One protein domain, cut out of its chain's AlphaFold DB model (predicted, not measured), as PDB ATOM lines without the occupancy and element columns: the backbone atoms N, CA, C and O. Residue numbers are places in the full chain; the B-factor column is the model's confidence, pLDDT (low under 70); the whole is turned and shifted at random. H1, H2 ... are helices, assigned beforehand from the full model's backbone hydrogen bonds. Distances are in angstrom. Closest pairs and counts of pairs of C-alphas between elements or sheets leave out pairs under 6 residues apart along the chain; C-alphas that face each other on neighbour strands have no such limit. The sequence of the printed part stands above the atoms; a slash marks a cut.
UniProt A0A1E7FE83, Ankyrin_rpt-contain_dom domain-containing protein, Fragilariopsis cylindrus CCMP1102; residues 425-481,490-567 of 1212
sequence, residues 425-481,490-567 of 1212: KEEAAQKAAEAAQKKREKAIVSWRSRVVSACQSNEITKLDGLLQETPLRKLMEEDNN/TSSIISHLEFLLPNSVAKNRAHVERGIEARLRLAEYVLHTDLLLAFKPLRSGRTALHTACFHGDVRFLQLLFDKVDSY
ATOM      1  N   LYS A 425     -16.181  35.077  70.323       96.50
ATOM      2  CA  LYS A 425     -14.794  35.002  69.825       96.50
ATOM      3  C   LYS A 425     -14.688  34.016  68.655       96.50
ATOM      4  O   LYS A 425     -13.965  34.283  67.705       96.50
ATOM      5  N   GLU A 426     -15.399  32.900  68.745       95.38
ATOM      6  CA  GLU A 426     -15.473  31.841  67.736       95.38
ATOM      7  C   GLU A 426     -16.170  32.327  66.456       95.38
ATOM      8  O   GLU A 426     -15.578  32.267  65.384       95.38
ATOM      9  N   GLU A 427     -17.348  32.947  66.575       95.81
ATOM     10  CA  GLU A 427     -18.072  33.600  65.472       95.81
ATOM     11  C   GLU A 427     -17.209  34.682  64.791       95.81
ATOM     12  O   GLU A 427     -17.149  34.775  63.564       95.81
ATOM     13  N   ALA A 428     -16.471  35.475  65.578       95.19
ATOM     14  CA  ALA A 428     -15.532  36.461  65.047       95.19
ATOM     15  C   ALA A 428     -14.317  35.826  64.342       95.19
ATOM     16  O   ALA A 428     -13.808  36.410  63.387       95.19
ATOM     17  N   ALA A 429     -13.859  34.648  64.781       93.56
ATOM     18  CA  ALA A 429     -12.769  33.909  64.145       93.56
ATOM     19  C   ALA A 429     -13.218  33.259  62.826       93.56
ATOM     20  O   ALA A 429     -12.552  33.448  61.811       93.56
ATOM     21  N   GLN A 430     -14.380  32.597  62.807       92.56
ATOM     22  CA  GLN A 430     -15.001  32.049  61.593       92.56
ATOM     23  C   GLN A 430     -15.196  33.145  60.535       92.56
ATOM     24  O   GLN A 430     -14.771  33.001  59.392       92.56
ATOM     25  N   LYS A 431     -15.732  34.302  60.938       95.56
ATOM     26  CA  LYS A 431     -15.909  35.460  60.053       95.56
ATOM     27  C   LYS A 431     -14.591  36.078  59.569       95.56
ATOM     28  O   LYS A 431     -14.537  36.632  58.471       95.56
ATOM     29  N   ALA A 432     -13.526  36.007  60.369       93.25
ATOM     30  CA  ALA A 432     -12.193  36.431  59.946       93.25
ATOM     31  C   ALA A 432     -11.579  35.451  58.930       93.25
ATOM     32  O   ALA A 432     -10.960  35.901  57.966       93.25
ATOM     33  N   ALA A 433     -11.798  34.142  59.098       87.62
ATOM     34  CA  ALA A 433     -11.395  33.114  58.142       87.62
ATOM     35  C   ALA A 433     -12.150  33.255  56.807       87.62
ATOM     36  O   ALA A 433     -11.515  33.357  55.761       87.62
ATOM     37  N   GLU A 434     -13.479  33.408  56.838       90.38
ATOM     38  CA  GLU A 434     -14.319  33.675  55.658       90.38
ATOM     39  C   GLU A 434     -13.846  34.929  54.892       90.38
ATOM     40  O   GLU A 434     -13.723  34.931  53.665       90.38
ATOM     41  N   ALA A 435     -13.519  36.008  55.614       92.88
ATOM     42  CA  ALA A 435     -12.984  37.233  55.023       92.88
ATOM     43  C   ALA A 435     -11.562  37.061  54.450       92.88
ATOM     44  O   ALA A 435     -11.217  37.720  53.467       92.88
ATOM     45  N   ALA A 436     -10.741  36.183  55.035       89.44
ATOM     46  CA  ALA A 436      -9.420  35.839  54.516       89.44
ATOM     47  C   ALA A 436      -9.518  34.976  53.247       89.44
ATOM     48  O   ALA A 436      -8.853  35.289  52.258       89.44
ATOM     49  N   GLN A 437     -10.397  33.970  53.227       87.56
ATOM     50  CA  GLN A 437     -10.697  33.156  52.046       87.56
ATOM     51  C   GLN A 437     -11.179  34.038  50.885       87.56
ATOM     52  O   GLN A 437     -10.551  34.061  49.828       87.56
ATOM     53  N   LYS A 438     -12.175  34.903  51.119       91.50
ATOM     54  CA  LYS A 438     -12.681  35.859  50.112       91.50
ATOM     55  C   LYS A 438     -11.647  36.889  49.644       91.50
ATOM     56  O   LYS A 438     -11.842  37.537  48.613       91.50
ATOM     57  N   LYS A 439     -10.537  37.063  50.371       92.75
ATOM     58  CA  LYS A 439      -9.371  37.840  49.923       92.75
ATOM     59  C   LYS A 439      -8.418  36.999  49.060       92.75
ATOM     60  O   LYS A 439      -7.919  37.526  48.067       92.75
ATOM     61  N   ARG A 440      -8.196  35.720  49.397       88.69
ATOM     62  CA  ARG A 440      -7.425  34.757  48.582       88.69
ATOM     63  C   ARG A 440      -8.087  34.537  47.221       88.69
ATOM     64  O   ARG A 440      -7.445  34.767  46.205       88.69
ATOM     65  N   GLU A 441      -9.381  34.220  47.196       90.81
ATOM     66  CA  GLU A 441     -10.178  34.018  45.974       90.81
ATOM     67  C   GLU A 441     -10.054  35.204  45.005       90.81
ATOM     68  O   GLU A 441      -9.755  35.030  43.825       90.81
ATOM     69  N   LYS A 442     -10.188  36.439  45.509       93.62
ATOM     70  CA  LYS A 442     -10.022  37.660  44.700       93.62
ATOM     71  C   LYS A 442      -8.603  37.832  44.155       93.62
ATOM     72  O   LYS A 442      -8.447  38.295  43.027       93.62
ATOM     73  N   ALA A 443      -7.580  37.449  44.920       93.69
ATOM     74  CA  ALA A 443      -6.200  37.449  44.440       93.69
ATOM     75  C   ALA A 443      -5.979  36.388  43.346       93.69
ATOM     76  O   ALA A 443      -5.337  36.690  42.344       93.69
ATOM     77  N   ILE A 444      -6.570  35.195  43.483       93.69
ATOM     78  CA  ILE A 444      -6.511  34.117  42.482       93.69
ATOM     79  C   ILE A 444      -7.243  34.519  41.194       93.69
ATOM     80  O   ILE A 444      -6.703  34.343  40.107       93.69
ATOM     81  N   VAL A 445      -8.431  35.128  41.280       93.69
ATOM     82  CA  VAL A 445      -9.173  35.629  40.104       93.69
ATOM     83  C   VAL A 445      -8.421  36.774  39.407       93.69
ATOM     84  O   VAL A 445      -8.302  36.777  38.183       93.69
ATOM     85  N   SER A 446      -7.837  37.709  40.166       95.62
ATOM     86  CA  SER A 446      -6.985  38.776  39.612       95.62
ATOM     87  C   SER A 446      -5.692  38.237  38.980       95.62
ATOM     88  O   SER A 446      -5.227  38.755  37.966       95.62
ATOM     89  N   TRP A 447      -5.107  37.181  39.548       96.00
ATOM     90  CA  TRP A 447      -3.953  36.483  38.984       96.00
ATOM     91  C   TRP A 447      -4.309  35.737  37.691       96.00
ATOM     92  O   TRP A 447      -3.660  35.981  36.679       96.00
ATOM     93  N   ARG A 448      -5.393  34.948  37.672       95.06
ATOM     94  CA  ARG A 448      -5.924  34.284  36.464       95.06
ATOM     95  C   ARG A 448      -6.109  35.254  35.304       95.06
ATOM     96  O   ARG A 448      -5.690  34.954  34.195       95.06
ATOM     97  N   SER A 449      -6.727  36.410  35.558       95.81
ATOM     98  CA  SER A 449      -6.940  37.425  34.524       95.81
ATOM     99  C   SER A 449      -5.610  37.906  33.935       95.81
ATOM    100  O   SER A 449      -5.466  37.910  32.717       95.81
ATOM    101  N   ARG A 450      -4.602  38.190  34.775       96.31
ATOM    102  CA  ARG A 450      -3.249  38.549  34.316       96.31
ATOM    103  C   ARG A 450      -2.556  37.419  33.546       96.31
ATOM    104  O   ARG A 450      -1.918  37.706  32.542       96.31
ATOM    105  N   VAL A 451      -2.698  36.163  33.977       96.38
ATOM    106  CA  VAL A 451      -2.150  34.976  33.286       96.38
ATOM    107  C   VAL A 451      -2.776  34.809  31.900       96.38
ATOM    108  O   VAL A 451      -2.055  34.651  30.919       96.38
ATOM    109  N   VAL A 452      -4.104  34.913  31.794       94.88
ATOM    110  CA  VAL A 452      -4.821  34.829  30.513       94.88
ATOM    111  C   VAL A 452      -4.421  35.981  29.586       94.88
ATOM    112  O   VAL A 452      -4.126  35.728  28.421       94.88
ATOM    113  N   SER A 453      -4.321  37.217  30.090       94.94
ATOM    114  CA  SER A 453      -3.833  38.353  29.296       94.94
ATOM    115  C   SER A 453      -2.385  38.167  28.829       94.94
ATOM    116  O   SER A 453      -2.121  38.376  27.652       94.94
ATOM    117  N   ALA A 454      -1.468  37.729  29.701       95.31
ATOM    118  CA  ALA A 454      -0.061  37.495  29.351       95.31
ATOM    119  C   ALA A 454       0.118  36.352  28.334       95.31
ATOM    120  O   ALA A 454       0.995  36.411  27.474       95.31
ATOM    121  N   CYS A 455      -0.737  35.327  28.398       94.31
ATOM    122  CA  CYS A 455      -0.785  34.266  27.398       94.31
ATOM    123  C   CYS A 455      -1.297  34.789  26.045       94.31
ATOM    124  O   CYS A 455      -0.710  34.491  25.007       94.31
ATOM    125  N   GLN A 456      -2.356  35.606  26.045       91.50
ATOM    126  CA  GLN A 456      -2.934  36.198  24.830       91.50
ATOM    127  C   GLN A 456      -2.012  37.235  24.166       91.50
ATOM    128  O   GLN A 456      -2.003  37.331  22.941       91.50
ATOM    129  N   SER A 457      -1.210  37.973  24.942       92.56
ATOM    130  CA  SER A 457      -0.184  38.896  24.433       92.56
ATOM    131  C   SER A 457       1.148  38.218  24.072       92.56
ATOM    132  O   SER A 457       2.050  38.893  23.579       92.56
ATOM    133  N   ASN A 458       1.283  36.901  24.290       92.81
ATOM    134  CA  ASN A 458       2.533  36.138  24.150       92.81
ATOM    135  C   ASN A 458       3.709  36.713  24.975       92.81
ATOM    136  O   ASN A 458       4.876  36.625  24.588       92.81
ATOM    137  N   GLU A 459       3.428  37.317  26.130       94.69
ATOM    138  CA  GLU A 459       4.437  37.947  26.987       94.69
ATOM    139  C   GLU A 459       5.080  36.925  27.934       94.69
ATOM    140  O   GLU A 459       4.927  36.992  29.155       94.69
ATOM    141  N   ILE A 460       5.820  35.979  27.345       95.38
ATOM    142  CA  ILE A 460       6.420  34.796  27.992       95.38
ATOM    143  C   ILE A 460       7.109  35.141  29.321       95.38
ATOM    144  O   ILE A 460       6.833  34.511  30.332       95.38
ATOM    145  N   THR A 461       7.936  36.190  29.372       95.31
ATOM    146  CA  THR A 461       8.665  36.574  30.598       95.31
ATOM    147  C   THR A 461       7.763  37.113  31.712       95.31
ATOM    148  O   THR A 461       8.070  36.936  32.891       95.31
ATOM    149  N   LYS A 462       6.632  37.751  31.373       95.06
ATOM    150  CA  LYS A 462       5.616  38.147  32.361       95.06
ATOM    151  C   LYS A 462       4.784  36.947  32.794       95.06
ATOM    152  O   LYS A 462       4.430  36.859  33.967       95.06
ATOM    153  N   LEU A 463       4.480  36.036  31.868       95.94
ATOM    154  CA  LEU A 463       3.788  34.788  32.162       95.94
ATOM    155  C   LEU A 463       4.619  33.921  33.116       95.94
ATOM    156  O   LEU A 463       4.109  33.567  34.169       95.94
ATOM    157  N   ASP A 464       5.901  33.684  32.829       94.94
ATOM    158  CA  ASP A 464       6.836  32.969  33.708       94.94
ATOM    159  C   ASP A 464       6.874  33.591  35.114       94.94
ATOM    160  O   ASP A 464       6.753  32.882  36.111       94.94
ATOM    161  N   GLY A 465       6.956  34.925  35.216       95.31
ATOM    162  CA  GLY A 465       6.889  35.629  36.502       95.31
ATOM    163  C   GLY A 465       5.564  35.406  37.247       95.31
ATOM    164  O   GLY A 465       5.563  35.120  38.442       95.31
ATOM    165  N   LEU A 466       4.427  35.462  36.546       95.56
ATOM    166  CA  LEU A 466       3.110  35.169  37.122       95.56
ATOM    167  C   LEU A 466       2.968  33.694  37.540       95.56
ATOM    168  O   LEU A 466       2.333  33.422  38.558       95.56
ATOM    169  N   LEU A 467       3.542  32.756  36.785       94.19
ATOM    170  CA  LEU A 467       3.540  31.319  37.080       94.19
ATOM    171  C   LEU A 467       4.533  30.945  38.199       94.19
ATOM    172  O   LEU A 467       4.355  29.925  38.857       94.19
ATOM    173  N   GLN A 468       5.526  31.787  38.494       91.56
ATOM    174  CA  GLN A 468       6.352  31.671  39.703       91.56
ATOM    175  C   GLN A 468       5.646  32.273  40.933       91.56
ATOM    176  O   GLN A 468       5.641  31.666  42.003       91.56
ATOM    177  N   GLU A 469       4.979  33.423  40.786       89.06
ATOM    178  CA  GLU A 469       4.212  34.093  41.850       89.06
ATOM    179  C   GLU A 469       2.797  33.506  42.079       89.06
ATOM    180  O   GLU A 469       1.868  34.245  42.434       89.06
ATOM    181  N   THR A 470       2.563  32.201  41.870       90.31
ATOM    182  CA  THR A 470       1.180  31.692  41.949       90.31
ATOM    183  C   THR A 470       0.587  31.832  43.361       90.31
ATOM    184  O   THR A 470       1.181  31.392  44.350       90.31
ATOM    185  N   PRO A 471      -0.635  32.383  43.500       88.19
ATOM    186  CA  PRO A 471      -1.360  32.362  44.767       88.19
ATOM    187  C   PRO A 471      -1.855  30.950  45.127       88.19
ATOM    188  O   PRO A 471      -2.182  30.708  46.286       88.19
ATOM    189  N   LEU A 472      -1.888  30.030  44.151       86.19
ATOM    190  CA  LEU A 472      -2.281  28.627  44.317       86.19
ATOM    191  C   LEU A 472      -1.275  27.835  45.155       86.19
ATOM    192  O   LEU A 472      -1.690  27.017  45.971       86.19
ATOM    193  N   ARG A 473       0.027  28.135  45.029       84.31
ATOM    194  CA  ARG A 473       1.102  27.487  45.797       84.31
ATOM    195  C   ARG A 473       0.822  27.442  47.303       84.31
ATOM    196  O   ARG A 473       1.096  26.433  47.934       84.31
ATOM    197  N   LYS A 474       0.225  28.497  47.870       80.88
ATOM    198  CA  LYS A 474      -0.102  28.561  49.305       80.88
ATOM    199  C   LYS A 474      -1.288  27.699  49.722       80.88
ATOM    200  O   LYS A 474      -1.386  27.385  50.895       80.88
ATOM    201  N   LEU A 475      -2.182  27.356  48.796       79.38
ATOM    202  CA  LEU A 475      -3.237  26.374  49.057       79.38
ATOM    203  C   LEU A 475      -2.628  24.969  49.028       79.38
ATOM    204  O   LEU A 475      -2.774  24.236  49.991       79.38
ATOM    205  N   MET A 476      -1.807  24.670  48.013       77.12
ATOM    206  CA  MET A 476      -1.061  23.406  47.934       77.12
ATOM    207  C   MET A 476      -0.147  23.189  49.154       77.12
ATOM    208  O   MET A 476      -0.029  22.073  49.639       77.12
ATOM    209  N   GLU A 477       0.504  24.236  49.665       77.38
ATOM    210  CA  GLU A 477       1.323  24.162  50.884       77.38
ATOM    211  C   GLU A 477       0.473  24.031  52.165       77.38
ATOM    212  O   GLU A 477       0.939  23.430  53.125       77.38
ATOM    213  N   GLU A 478      -0.764  24.541  52.197       70.25
ATOM    214  CA  GLU A 478      -1.675  24.395  53.346       70.25
ATOM    215  C   GLU A 478      -2.322  22.997  53.389       70.25
ATOM    216  O   GLU A 478      -2.299  22.369  54.445       70.25
ATOM    217  N   ASP A 479      -2.768  22.456  52.247       62.84
ATOM    218  CA  ASP A 479      -3.361  21.109  52.129       62.84
ATOM    219  C   ASP A 479      -2.410  19.979  52.601       62.84
ATOM    220  O   ASP A 479      -2.866  18.915  53.004       62.84
ATOM    221  N   ASN A 480      -1.088  20.200  52.570       63.91
ATOM    222  CA  ASN A 480      -0.060  19.232  52.994       63.91
ATOM    223  C   ASN A 480       0.316  19.312  54.496       63.91
ATOM    224  O   ASN A 480       1.302  18.699  54.895       63.91
ATOM    225  N   ASN A 481      -0.390  20.099  55.321       60.50
ATOM    226  CA  ASN A 481      -0.099  20.225  56.762       60.50
ATOM    227  C   ASN A 481      -1.206  19.676  57.686       60.50
ATOM    228  O   ASN A 481      -0.969  19.550  58.887       60.50
ATOM    229  N   THR A 490      -8.636  20.314  47.176       59.19
ATOM    230  CA  THR A 490      -8.029  20.060  45.858       59.19
ATOM    231  C   THR A 490      -8.990  20.440  44.724       59.19
ATOM    232  O   THR A 490      -8.578  21.089  43.770       59.19
ATOM    233  N   SER A 491     -10.294  20.169  44.878       69.38
ATOM    234  CA  SER A 491     -11.385  20.616  43.991       69.38
ATOM    235  C   SER A 491     -11.427  22.146  43.772       69.38
ATOM    236  O   SER A 491     -11.742  22.600  42.668       69.38
ATOM    237  N   SER A 492     -11.023  22.967  44.750       79.25
ATOM    238  CA  SER A 492     -10.880  24.423  44.584       79.25
ATOM    239  C   SER A 492      -9.673  24.800  43.713       79.25
ATOM    240  O   SER A 492      -9.786  25.680  42.855       79.25
ATOM    241  N   ILE A 493      -8.538  24.108  43.859       84.62
ATOM    242  CA  ILE A 493      -7.336  24.314  43.026       84.62
ATOM    243  C   ILE A 493      -7.546  23.755  41.607       84.62
ATOM    244  O   ILE A 493      -7.135  24.373  40.630       84.62
ATOM    245  N   ILE A 494      -8.270  22.647  41.479       87.44
ATOM    246  CA  ILE A 494      -8.748  22.074  40.218       87.44
ATOM    247  C   ILE A 494      -9.654  23.079  39.496       87.44
ATOM    248  O   ILE A 494      -9.352  23.464  38.368       87.44
ATOM    249  N   SER A 495     -10.662  23.629  40.188       89.44
ATOM    250  CA  SER A 495     -11.512  24.709  39.662       89.44
ATOM    251  C   SER A 495     -10.659  25.892  39.186       89.44
ATOM    252  O   SER A 495     -10.865  26.395  38.083       89.44
ATOM    253  N   HIS A 496      -9.671  26.302  40.000       90.50
ATOM    254  CA  HIS A 496      -8.434  27.023  39.649       90.50
ATOM    255  C   HIS A 496      -7.970  26.848  38.186       90.50
ATOM    256  O   HIS A 496      -8.056  27.786  37.378       90.50
ATOM    257  N   LEU A 497      -7.492  25.645  37.877       91.44
ATOM    258  CA  LEU A 497      -6.749  25.262  36.673       91.44
ATOM    259  C   LEU A 497      -7.639  24.966  35.452       91.44
ATOM    260  O   LEU A 497      -7.278  25.353  34.342       91.44
ATOM    261  N   GLU A 498      -8.829  24.388  35.640       91.62
ATOM    262  CA  GLU A 498      -9.795  24.069  34.565       91.62
ATOM    263  C   GLU A 498     -10.205  25.308  33.740       91.62
ATOM    264  O   GLU A 498     -10.495  25.218  32.550       91.62
ATOM    265  N   PHE A 499     -10.164  26.501  34.342       92.75
ATOM    266  CA  PHE A 499     -10.379  27.781  33.651       92.75
ATOM    267  C   PHE A 499      -9.179  28.246  32.805       92.75
ATOM    268  O   PHE A 499      -9.347  28.999  31.843       92.75
ATOM    269  N   LEU A 500      -7.960  27.852  33.180       94.25
ATOM    270  CA  LEU A 500      -6.728  28.225  32.479       94.25
ATOM    271  C   LEU A 500      -6.433  27.278  31.310       94.25
ATOM    272  O   LEU A 500      -5.993  27.745  30.262       94.25
ATOM    273  N   LEU A 501      -6.754  25.989  31.456       93.88
ATOM    274  CA  LEU A 501      -6.581  24.944  30.442       93.88
ATOM    275  C   LEU A 501      -7.062  25.337  29.018       93.88
ATOM    276  O   LEU A 501      -6.237  25.265  28.103       93.88
ATOM    277  N   PRO A 502      -8.287  25.866  28.784       92.81
ATOM    278  CA  PRO A 502      -8.740  26.303  27.451       92.81
ATOM    279  C   PRO A 502      -8.060  27.586  26.921       92.81
ATOM    280  O   PRO A 502      -8.455  28.122  25.885       92.81
ATOM    281  N   ASN A 503      -7.052  28.121  27.619       93.00
ATOM    282  CA  ASN A 503      -6.149  29.156  27.107       93.00
ATOM    283  C   ASN A 503      -4.719  28.631  26.860       93.00
ATOM    284  O   ASN A 503      -3.904  29.372  26.321       93.00
ATOM    285  N   SER A 504      -4.425  27.374  27.211       92.75
ATOM    286  CA  SER A 504      -3.172  26.689  26.855       92.75
ATOM    287  C   SER A 504      -3.244  25.974  25.495       92.75
ATOM    288  O   SER A 504      -2.237  25.846  24.806       92.75
ATOM    289  N   VAL A 505      -4.441  25.593  25.044       92.31
ATOM    290  CA  VAL A 505      -4.672  25.031  23.702       92.31
ATOM    291  C   VAL A 505      -4.928  26.155  22.687       92.31
ATOM    292  O   VAL A 505      -5.395  27.240  23.048       92.31
ATOM    293  N   ALA A 506      -4.616  25.924  21.408       88.94
ATOM    294  CA  ALA A 506      -5.030  26.806  20.320       88.94
ATOM    295  C   ALA A 506      -6.568  26.916  20.256       88.94
ATOM    296  O   ALA A 506      -7.274  25.979  20.614       88.94
ATOM    297  N   LYS A 507      -7.088  28.056  19.781       86.94
ATOM    298  CA  LYS A 507      -8.544  28.295  19.621       86.94
ATOM    299  C   LYS A 507      -9.027  28.286  18.168       86.94
ATOM    300  O   LYS A 507     -10.212  28.420  17.921       86.94
ATOM    301  N   ASN A 508      -8.084  28.259  17.230       84.12
ATOM    302  CA  ASN A 508      -8.261  28.324  15.779       84.12
ATOM    303  C   ASN A 508      -6.942  27.876  15.135       84.12
ATOM    304  O   ASN A 508      -5.877  28.110  15.718       84.12
ATOM    305  N   ARG A 509      -6.969  27.353  13.901       80.88
ATOM    306  CA  ARG A 509      -5.750  26.965  13.154       80.88
ATOM    307  C   ARG A 509      -4.756  28.134  13.028       80.88
ATOM    308  O   ARG A 509      -3.583  27.998  13.358       80.88
ATOM    309  N   ALA A 510      -5.253  29.333  12.716       80.75
ATOM    310  CA  ALA A 510      -4.470  30.578  12.660       80.75
ATOM    311  C   ALA A 510      -3.966  31.103  14.031       80.75
ATOM    312  O   ALA A 510      -3.381  32.186  14.101       80.75
ATOM    313  N   HIS A 511      -4.219  30.384  15.129       78.00
ATOM    314  CA  HIS A 511      -3.706  30.647  16.480       78.00
ATOM    315  C   HIS A 511      -2.846  29.490  17.032       78.00
ATOM    316  O   HIS A 511      -2.464  29.523  18.201       78.00
ATOM    317  N   VAL A 512      -2.509  28.485  16.210       80.69
ATOM    318  CA  VAL A 512      -1.545  27.441  16.596       80.69
ATOM    319  C   VAL A 512      -0.157  28.065  16.762       80.69
ATOM    320  O   VAL A 512       0.386  28.039  17.860       80.69
ATOM    321  N   GLU A 513       0.369  28.731  15.732       82.38
ATOM    322  CA  GLU A 513       1.691  29.378  15.775       82.38
ATOM    323  C   GLU A 513       1.710  30.652  16.641       82.38
ATOM    324  O   GLU A 513       2.633  30.882  17.428       82.38
ATOM    325  N   ARG A 514       0.673  31.498  16.528       84.69
ATOM    326  CA  ARG A 514       0.596  32.771  17.262       84.69
ATOM    327  C   ARG A 514       0.400  32.531  18.760       84.69
ATOM    328  O   ARG A 514      -0.698  32.209  19.208       84.69
ATOM    329  N   GLY A 515       1.463  32.767  19.525       85.56
ATOM    330  CA  GLY A 515       1.478  32.617  20.980       85.56
ATOM    331  C   GLY A 515       1.893  31.231  21.476       85.56
ATOM    332  O   GLY A 515       1.712  30.953  22.657       85.56
ATOM    333  N   ILE A 516       2.424  30.365  20.600       90.25
ATOM    334  CA  ILE A 516       2.686  28.954  20.921       90.25
ATOM    335  C   ILE A 516       3.552  28.764  22.176       90.25
ATOM    336  O   ILE A 516       3.175  27.992  23.044       90.25
ATOM    337  N   GLU A 517       4.637  29.528  22.343       92.19
ATOM    338  CA  GLU A 517       5.522  29.418  23.514       92.19
ATOM    339  C   GLU A 517       4.795  29.783  24.819       92.19
ATOM    340  O   GLU A 517       4.819  29.012  25.775       92.19
ATOM    341  N   ALA A 518       4.080  30.915  24.869       94.06
ATOM    342  CA  ALA A 518       3.318  31.293  26.063       94.06
ATOM    343  C   ALA A 518       2.200  30.281  26.381       94.06
ATOM    344  O   ALA A 518       1.979  29.937  27.543       94.06
ATOM    345  N   ARG A 519       1.540  29.744  25.350       94.12
ATOM    346  CA  ARG A 519       0.552  28.670  25.498       94.12
ATOM    347  C   ARG A 519       1.173  27.374  26.034       94.12
ATOM    348  O   ARG A 519       0.588  26.768  26.929       94.12
ATOM    349  N   LEU A 520       2.365  26.995  25.567       95.00
ATOM    350  CA  LEU A 520       3.116  25.828  26.044       95.00
ATOM    351  C   LEU A 520       3.604  25.991  27.490       95.00
ATOM    352  O   LEU A 520       3.478  25.046  28.261       95.00
ATOM    353  N   ARG A 521       4.069  27.177  27.915       94.88
ATOM    354  CA  ARG A 521       4.399  27.425  29.338       94.88
ATOM    355  C   ARG A 521       3.177  27.303  30.244       94.88
ATOM    356  O   ARG A 521       3.268  26.746  31.337       94.88
ATOM    357  N   LEU A 522       2.023  27.800  29.790       95.19
ATOM    358  CA  LEU A 522       0.767  27.644  30.522       95.19
ATOM    359  C   LEU A 522       0.314  26.175  30.559       95.19
ATOM    360  O   LEU A 522      -0.136  25.717  31.607       95.19
ATOM    361  N   ALA A 523       0.471  25.437  29.454       95.50
ATOM    362  CA  ALA A 523       0.214  24.000  29.395       95.50
ATOM    363  C   ALA A 523       1.114  23.241  30.376       95.50
ATOM    364  O   ALA A 523       0.603  22.513  31.219       95.50
ATOM    365  N   GLU A 524       2.432  23.458  30.337       94.88
ATOM    366  CA  GLU A 524       3.380  22.779  31.223       94.88
ATOM    367  C   GLU A 524       3.055  23.027  32.698       94.88
ATOM    368  O   GLU A 524       2.997  22.073  33.470       94.88
ATOM    369  N   TYR A 525       2.758  24.272  33.089       93.81
ATOM    370  CA  TYR A 525       2.356  24.575  34.463       93.81
ATOM    371  C   TYR A 525       1.067  23.845  34.882       93.81
ATOM    372  O   TYR A 525       1.004  23.285  35.979       93.81
ATOM    373  N   VAL A 526       0.036  23.832  34.027       93.44
ATOM    374  CA  VAL A 526      -1.241  23.166  34.330       93.44
ATOM    375  C   VAL A 526      -1.058  21.647  34.409       93.44
ATOM    376  O   VAL A 526      -1.422  21.055  35.422       93.44
ATOM    377  N   LEU A 527      -0.434  21.033  33.400       92.31
ATOM    378  CA  LEU A 527      -0.241  19.583  33.295       92.31
ATOM    379  C   LEU A 527       0.728  19.031  34.355       92.31
ATOM    380  O   LEU A 527       0.549  17.911  34.819       92.31
ATOM    381  N   HIS A 528       1.727  19.815  34.779       89.88
ATOM    382  CA  HIS A 528       2.608  19.446  35.893       89.88
ATOM    383  C   HIS A 528       1.918  19.565  37.263       89.88
ATOM    384  O   HIS A 528       2.326  18.898  38.213       89.88
ATOM    385  N   THR A 529       0.869  20.391  37.381       89.25
ATOM    386  CA  THR A 529       0.088  20.516  38.623       89.25
ATOM    387  C   THR A 529      -0.981  19.423  38.728       89.25
ATOM    388  O   THR A 529      -1.106  18.792  39.777       89.25
ATOM    389  N   ASP A 530      -1.735  19.182  37.651       88.94
ATOM    390  CA  ASP A 530      -2.697  18.081  37.541       88.94
ATOM    391  C   ASP A 530      -2.887  17.660  36.069       88.94
ATOM    392  O   ASP A 530      -3.544  18.342  35.277       88.94
ATOM    393  N   LEU A 531      -2.304  16.513  35.708       90.12
ATOM    394  CA  LEU A 531      -2.353  15.941  34.360       90.12
ATOM    395  C   LEU A 531      -3.765  15.478  33.964       90.12
ATOM    396  O   LEU A 531      -4.126  15.553  32.789       90.12
ATOM    397  N   LEU A 532      -4.590  15.045  34.928       88.69
ATOM    398  CA  LEU A 532      -5.922  14.487  34.655       88.69
ATOM    399  C   LEU A 532      -6.877  15.531  34.055       88.69
ATOM    400  O   LEU A 532      -7.823  15.179  33.350       88.69
ATOM    401  N   LEU A 533      -6.599  16.824  34.259       89.88
ATOM    402  CA  LEU A 533      -7.375  17.919  33.674       89.88
ATOM    403  C   LEU A 533      -7.373  17.902  32.139       89.88
ATOM    404  O   LEU A 533      -8.359  18.325  31.545       89.88
ATOM    405  N   ALA A 534      -6.322  17.382  31.491       90.56
ATOM    406  CA  ALA A 534      -6.253  17.287  30.029       90.56
ATOM    407  C   ALA A 534      -7.364  16.411  29.420       90.56
ATOM    408  O   ALA A 534      -7.780  16.636  28.278       90.56
ATOM    409  N   PHE A 535      -7.839  15.430  30.194       91.25
ATOM    410  CA  PHE A 535      -8.822  14.425  29.786       91.25
ATOM    411  C   PHE A 535     -10.237  14.725  30.288       91.25
ATOM    412  O   PHE A 535     -11.176  14.045  29.888       91.25
ATOM    413  N   LYS A 536     -10.420  15.765  31.112       90.62
ATOM    414  CA  LYS A 536     -11.756  16.257  31.468       90.62
ATOM    415  C   LYS A 536     -12.397  16.991  30.283       90.62
ATOM    416  O   LYS A 536     -11.686  17.703  29.562       90.62
ATOM    417  N   PRO A 537     -13.723  16.887  30.090       90.25
ATOM    418  CA  PRO A 537     -14.426  17.724  29.128       90.25
ATOM    419  C   PRO A 537     -14.355  19.196  29.553       90.25
ATOM    420  O   PRO A 537     -14.543  19.555  30.718       90.25
ATOM    421  N   LEU A 538     -14.061  20.070  28.591       90.06
ATOM    422  CA  LEU A 538     -14.176  21.515  28.749       90.06
ATOM    423  C   LEU A 538     -15.659  21.919  28.677       90.06
ATOM    424  O   LEU A 538     -16.545  21.107  28.435       90.06
ATOM    425  N   ARG A 539     -15.946  23.220  28.801       87.06
ATOM    426  CA  ARG A 539     -17.314  23.767  28.666       87.06
ATOM    427  C   ARG A 539     -17.982  23.537  27.301       87.06
ATOM    428  O   ARG A 539     -19.150  23.872  27.157       87.06
ATOM    429  N   SER A 540     -17.243  23.029  26.319       85.62
ATOM    430  CA  SER A 540     -17.736  22.611  25.007       85.62
ATOM    431  C   SER A 540     -18.002  21.104  24.906       85.62
ATOM    432  O   SER A 540     -18.304  20.647  23.822       85.62
ATOM    433  N   GLY A 541     -17.798  20.296  25.955       90.00
ATOM    434  CA  GLY A 541     -17.842  18.822  25.867       90.00
ATOM    435  C   GLY A 541     -16.595  18.185  25.227       90.00
ATOM    436  O   GLY A 541     -16.315  17.004  25.417       90.00
ATOM    437  N   ARG A 542     -15.770  18.969  24.519       92.19
ATOM    438  CA  ARG A 542     -14.446  18.551  24.019       92.19
ATOM    439  C   ARG A 542     -13.415  18.603  25.148       92.19
ATOM    440  O   ARG A 542     -13.341  19.598  25.864       92.19
ATOM    441  N   THR A 543     -12.577  17.578  25.299       94.12
ATOM    442  CA  THR A 543     -11.408  17.648  26.206       94.12
ATOM    443  C   THR A 543     -10.280  18.486  25.583       94.12
ATOM    444  O   THR A 543     -10.304  18.779  24.385       94.12
ATOM    445  N   ALA A 544      -9.253  18.855  26.357       94.25
ATOM    446  CA  ALA A 544      -8.116  19.616  25.821       94.25
ATOM    447  C   ALA A 544      -7.377  18.866  24.694       94.25
ATOM    448  O   ALA A 544      -6.954  19.487  23.717       94.25
ATOM    449  N   LEU A 545      -7.295  17.533  24.797       95.19
ATOM    450  CA  LEU A 545      -6.786  16.642  23.748       95.19
ATOM    451  C   LEU A 545      -7.600  16.777  22.445       95.19
ATOM    452  O   LEU A 545      -7.019  16.997  21.385       95.19
ATOM    453  N   HIS A 546      -8.935  16.741  22.517       94.88
ATOM    454  CA  HIS A 546      -9.807  16.903  21.345       94.88
ATOM    455  C   HIS A 546      -9.610  18.261  20.650       94.88
ATOM    456  O   HIS A 546      -9.446  18.316  19.431       94.88
ATOM    457  N   THR A 547      -9.574  19.362  21.410       94.06
ATOM    458  CA  THR A 547      -9.356  20.712  20.857       94.06
ATOM    459  C   THR A 547      -7.969  20.858  20.219       94.06
ATOM    460  O   THR A 547      -7.842  21.468  19.156       94.06
ATOM    461  N   ALA A 548      -6.929  20.264  20.813       95.00
ATOM    462  CA  ALA A 548      -5.586  20.259  20.236       95.00
ATOM    463  C   ALA A 548      -5.537  19.471  18.915       95.00
ATOM    464  O   ALA A 548      -4.965  19.954  17.934       95.00
ATOM    465  N   CYS A 549      -6.203  18.311  18.853       95.19
ATOM    466  CA  CYS A 549      -6.300  17.508  17.634       95.19
ATOM    467  C   CYS A 549      -7.090  18.202  16.517       95.19
ATOM    468  O   CYS A 549      -6.701  18.117  15.356       95.19
ATOM    469  N   PHE A 550      -8.157  18.932  16.857       93.00
ATOM    470  CA  PHE A 550      -8.980  19.661  15.889       93.00
ATOM    471  C   PHE A 550      -8.237  20.814  15.199       93.00
ATOM    472  O   PHE A 550      -8.432  21.064  14.010       93.00
ATOM    473  N   HIS A 551      -7.375  21.527  15.929       91.50
ATOM    474  CA  HIS A 551      -6.629  22.658  15.370       91.50
ATOM    475  C   HIS A 551      -5.250  22.286  14.806       91.50
ATOM    476  O   HIS A 551      -4.669  23.100  14.088       91.50
ATOM    477  N   GLY A 552      -4.743  21.083  15.093       93.00
ATOM    478  CA  GLY A 552      -3.423  20.630  14.648       93.00
ATOM    479  C   GLY A 552      -2.272  21.046  15.574       93.00
ATOM    480  O   GLY A 552      -1.171  21.304  15.095       93.00
ATOM    481  N   ASP A 553      -2.500  21.162  16.887       94.31
ATOM    482  CA  ASP A 553      -1.482  21.624  17.845       94.31
ATOM    483  C   ASP A 553      -0.512  20.503  18.266       94.31
ATOM    484  O   ASP A 553      -0.516  20.013  19.398       94.31
ATOM    485  N   VAL A 554       0.341  20.098  17.321       94.56
ATOM    486  CA  VAL A 554       1.346  19.033  17.483       94.56
ATOM    487  C   VAL A 554       2.252  19.265  18.701       94.56
ATOM    488  O   VAL A 554       2.655  18.305  19.352       94.56
ATOM    489  N   ARG A 555       2.565  20.522  19.052       94.81
ATOM    490  CA  ARG A 555       3.467  20.835  20.177       94.81
ATOM    491  C   ARG A 555       2.788  20.704  21.534       94.81
ATOM    492  O   ARG A 555       3.410  20.169  22.449       94.81
ATOM    493  N   PHE A 556       1.529  21.131  21.665       95.31
ATOM    494  CA  PHE A 556       0.749  20.846  22.872       95.31
ATOM    495  C   PHE A 556       0.591  19.332  23.075       95.31
ATOM    496  O   PHE A 556       0.722  18.848  24.195       95.31
ATOM    497  N   LEU A 557       0.362  18.583  21.991       95.94
ATOM    498  CA  LEU A 557       0.229  17.128  22.051       95.94
ATOM    499  C   LEU A 557       1.538  16.438  22.439       95.94
ATOM    500  O   LEU A 557       1.511  15.619  23.348       95.94
ATOM    501  N   GLN A 558       2.674  16.798  21.831       95.56
ATOM    502  CA  GLN A 558       3.994  16.291  22.239       95.56
ATOM    503  C   GLN A 558       4.227  16.500  23.739       95.56
ATOM    504  O   GLN A 558       4.453  15.531  24.452       95.56
ATOM    505  N   LEU A 559       4.030  17.725  24.239       95.88
ATOM    506  CA  LEU A 559       4.151  18.031  25.665       95.88
ATOM    507  C   LEU A 559       3.197  17.195  26.537       95.88
ATOM    508  O   LEU A 559       3.603  16.717  27.593       95.88
ATOM    509  N   LEU A 560       1.940  17.013  26.119       95.12
ATOM    510  CA  LEU A 560       0.967  16.188  26.840       95.12
ATOM    511  C   LEU A 560       1.419  14.724  26.911       95.12
ATOM    512  O   LEU A 560       1.372  14.131  27.987       95.12
ATOM    513  N   PHE A 561       1.891  14.158  25.800       93.88
ATOM    514  CA  PHE A 561       2.390  12.787  25.761       93.88
ATOM    515  C   PHE A 561       3.696  12.615  26.539       93.88
ATOM    516  O   PHE A 561       3.799  11.653  27.289       93.88
ATOM    517  N   ASP A 562       4.625  13.572  26.491       94.50
ATOM    518  CA  ASP A 562       5.843  13.555  27.312       94.50
ATOM    519  C   ASP A 562       5.510  13.527  28.820       94.50
ATOM    520  O   ASP A 562       6.193  12.859  29.601       94.50
ATOM    521  N   LYS A 563       4.445  14.228  29.258       92.88
ATOM    522  CA  LYS A 563       3.962  14.172  30.654       92.88
ATOM    523  C   LYS A 563       3.163  12.897  30.975       92.88
ATOM    524  O   LYS A 563       3.145  12.505  32.135       92.88
ATOM    525  N   VAL A 564       2.524  12.254  29.992       91.94
ATOM    526  CA  VAL A 564       1.847  10.948  30.148       91.94
ATOM    527  C   VAL A 564       2.862   9.809  30.251       91.94
ATOM    528  O   VAL A 564       2.774   9.006  31.174       91.94
ATOM    529  N   ASP A 565       3.864   9.778  29.373       90.81
ATOM    530  CA  ASP A 565       4.933   8.772  29.365       90.81
ATOM    531  C   ASP A 565       5.786   8.818  30.648       90.81
ATOM    532  O   ASP A 565       6.398   7.823  31.028       90.81
ATOM    533  N   SER A 566       5.826   9.976  31.319       91.44
ATOM    534  CA  SER A 566       6.501  10.187  32.608       91.44
ATOM    535  C   SER A 566       5.552  10.215  33.820       91.44
ATOM    536  O   SER A 566       5.967  10.591  34.919       91.44
ATOM    537  N   TYR A 567       4.287   9.811  33.653       88.44
ATOM    538  CA  TYR A 567       3.324   9.720  34.750       88.44
ATOM    539  C   TYR A 567       3.435   8.379  35.486       88.44
ATOM    540  O   TYR A 567       2.890   7.362  35.059       88.44
TER     541      TYR A 567
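This is residues 425 to 481 and 490 to 567 of the 1212 residues of the protein "Ankyrin_rpt-contain_dom domain-containing protein" of Fragilariopsis cylindrus CCMP1102 (UniProt A0A1E7FE83). The long helix H1 sticks out of a compact helical body with residues 425 to 439 as a free arm, and its other end packs on the body, where H2 folds back beside it as a hairpin. The body is built on a row of three helices side by side, H2, H5 and H8, with H5 in the middle; H4 and H7 lie on the same side of this row as H1, and the short H6 packs on H7. The printed part has 135 residues with eight named helices, H1 to H8 in order, and no named strand: all helix, the touching helices mostly aligned. It is compact, with a radius of gyration of the C-alphas of 16.5 A, and the arm helps to stretch the spans to 58 by 29 by 27 A.

H1, residues 425 to 456, begins with C-alpha 425 at (-14.794, 35.002, 69.825), ends with C-alpha 456 at (-2.934, 36.198, 24.830) and is 46.5 A long. H2 is residues 460 to 468, 12.1 A; H3, residues 473 to 479, 10.0 A; H4, residues 490 to 498, 12.1 A. H5 is residues 516 to 529, 19.8 A; H6, residues 531 to 535, 8.1 A; H7, residues 544 to 551, 11.0 A. H8, residues 554 to 565, is 16.1 A long and ends with C-alpha 565 at (4.933, 8.772, 29.365).

H1, with residues 447 to 455 alone, touches H2 in a hairpin, a shallow tilt of 20 degrees, opposite ways; the closest C-alphas, of Ala 454 and Leu 463, are 5.5 A apart. H2 touches H5 the same way at 13 degrees, the closest C-alphas being those of Ile 460 and Ala 518, 5.1 A. H5 touches H8 the same way at 20 degrees, closest at the C-alphas of Leu 520 and Phe 556, 6.4 A. H7 and H8 form a hairpin, with the C-alphas of Ala 548 and Leu 557 closest at 6.8 A. H6 touches H7, the C-alphas of Ala 534 and Ala 544 being closest at 5.2 A. H4 and H5 are close but not clearly touching, with the C-alphas of Leu 497 and Val 526 6.3 A apart; H3 touches no helix but is near H4. Every O i to N i+4 pair is within hydrogen-bond range in H2, H3, H4, H5, H7 and H8; in H1 27 of 28 are, in H6 0 of 1, with 2 of 2 O i to N i+3 pairs.

The C-alphas of Lys 425 and Ala 510, the two farthest apart, are 58.3 A apart. Residues 482 to 489 are not printed, and C-alphas 481 and 490 are 13.5 A apart across the cut. The link from H4 to H5 is long, residues 499 to 515. The mean pLDDT of the printed part is 90.2; residues 479 to 481 and 490 to 491 are under 70.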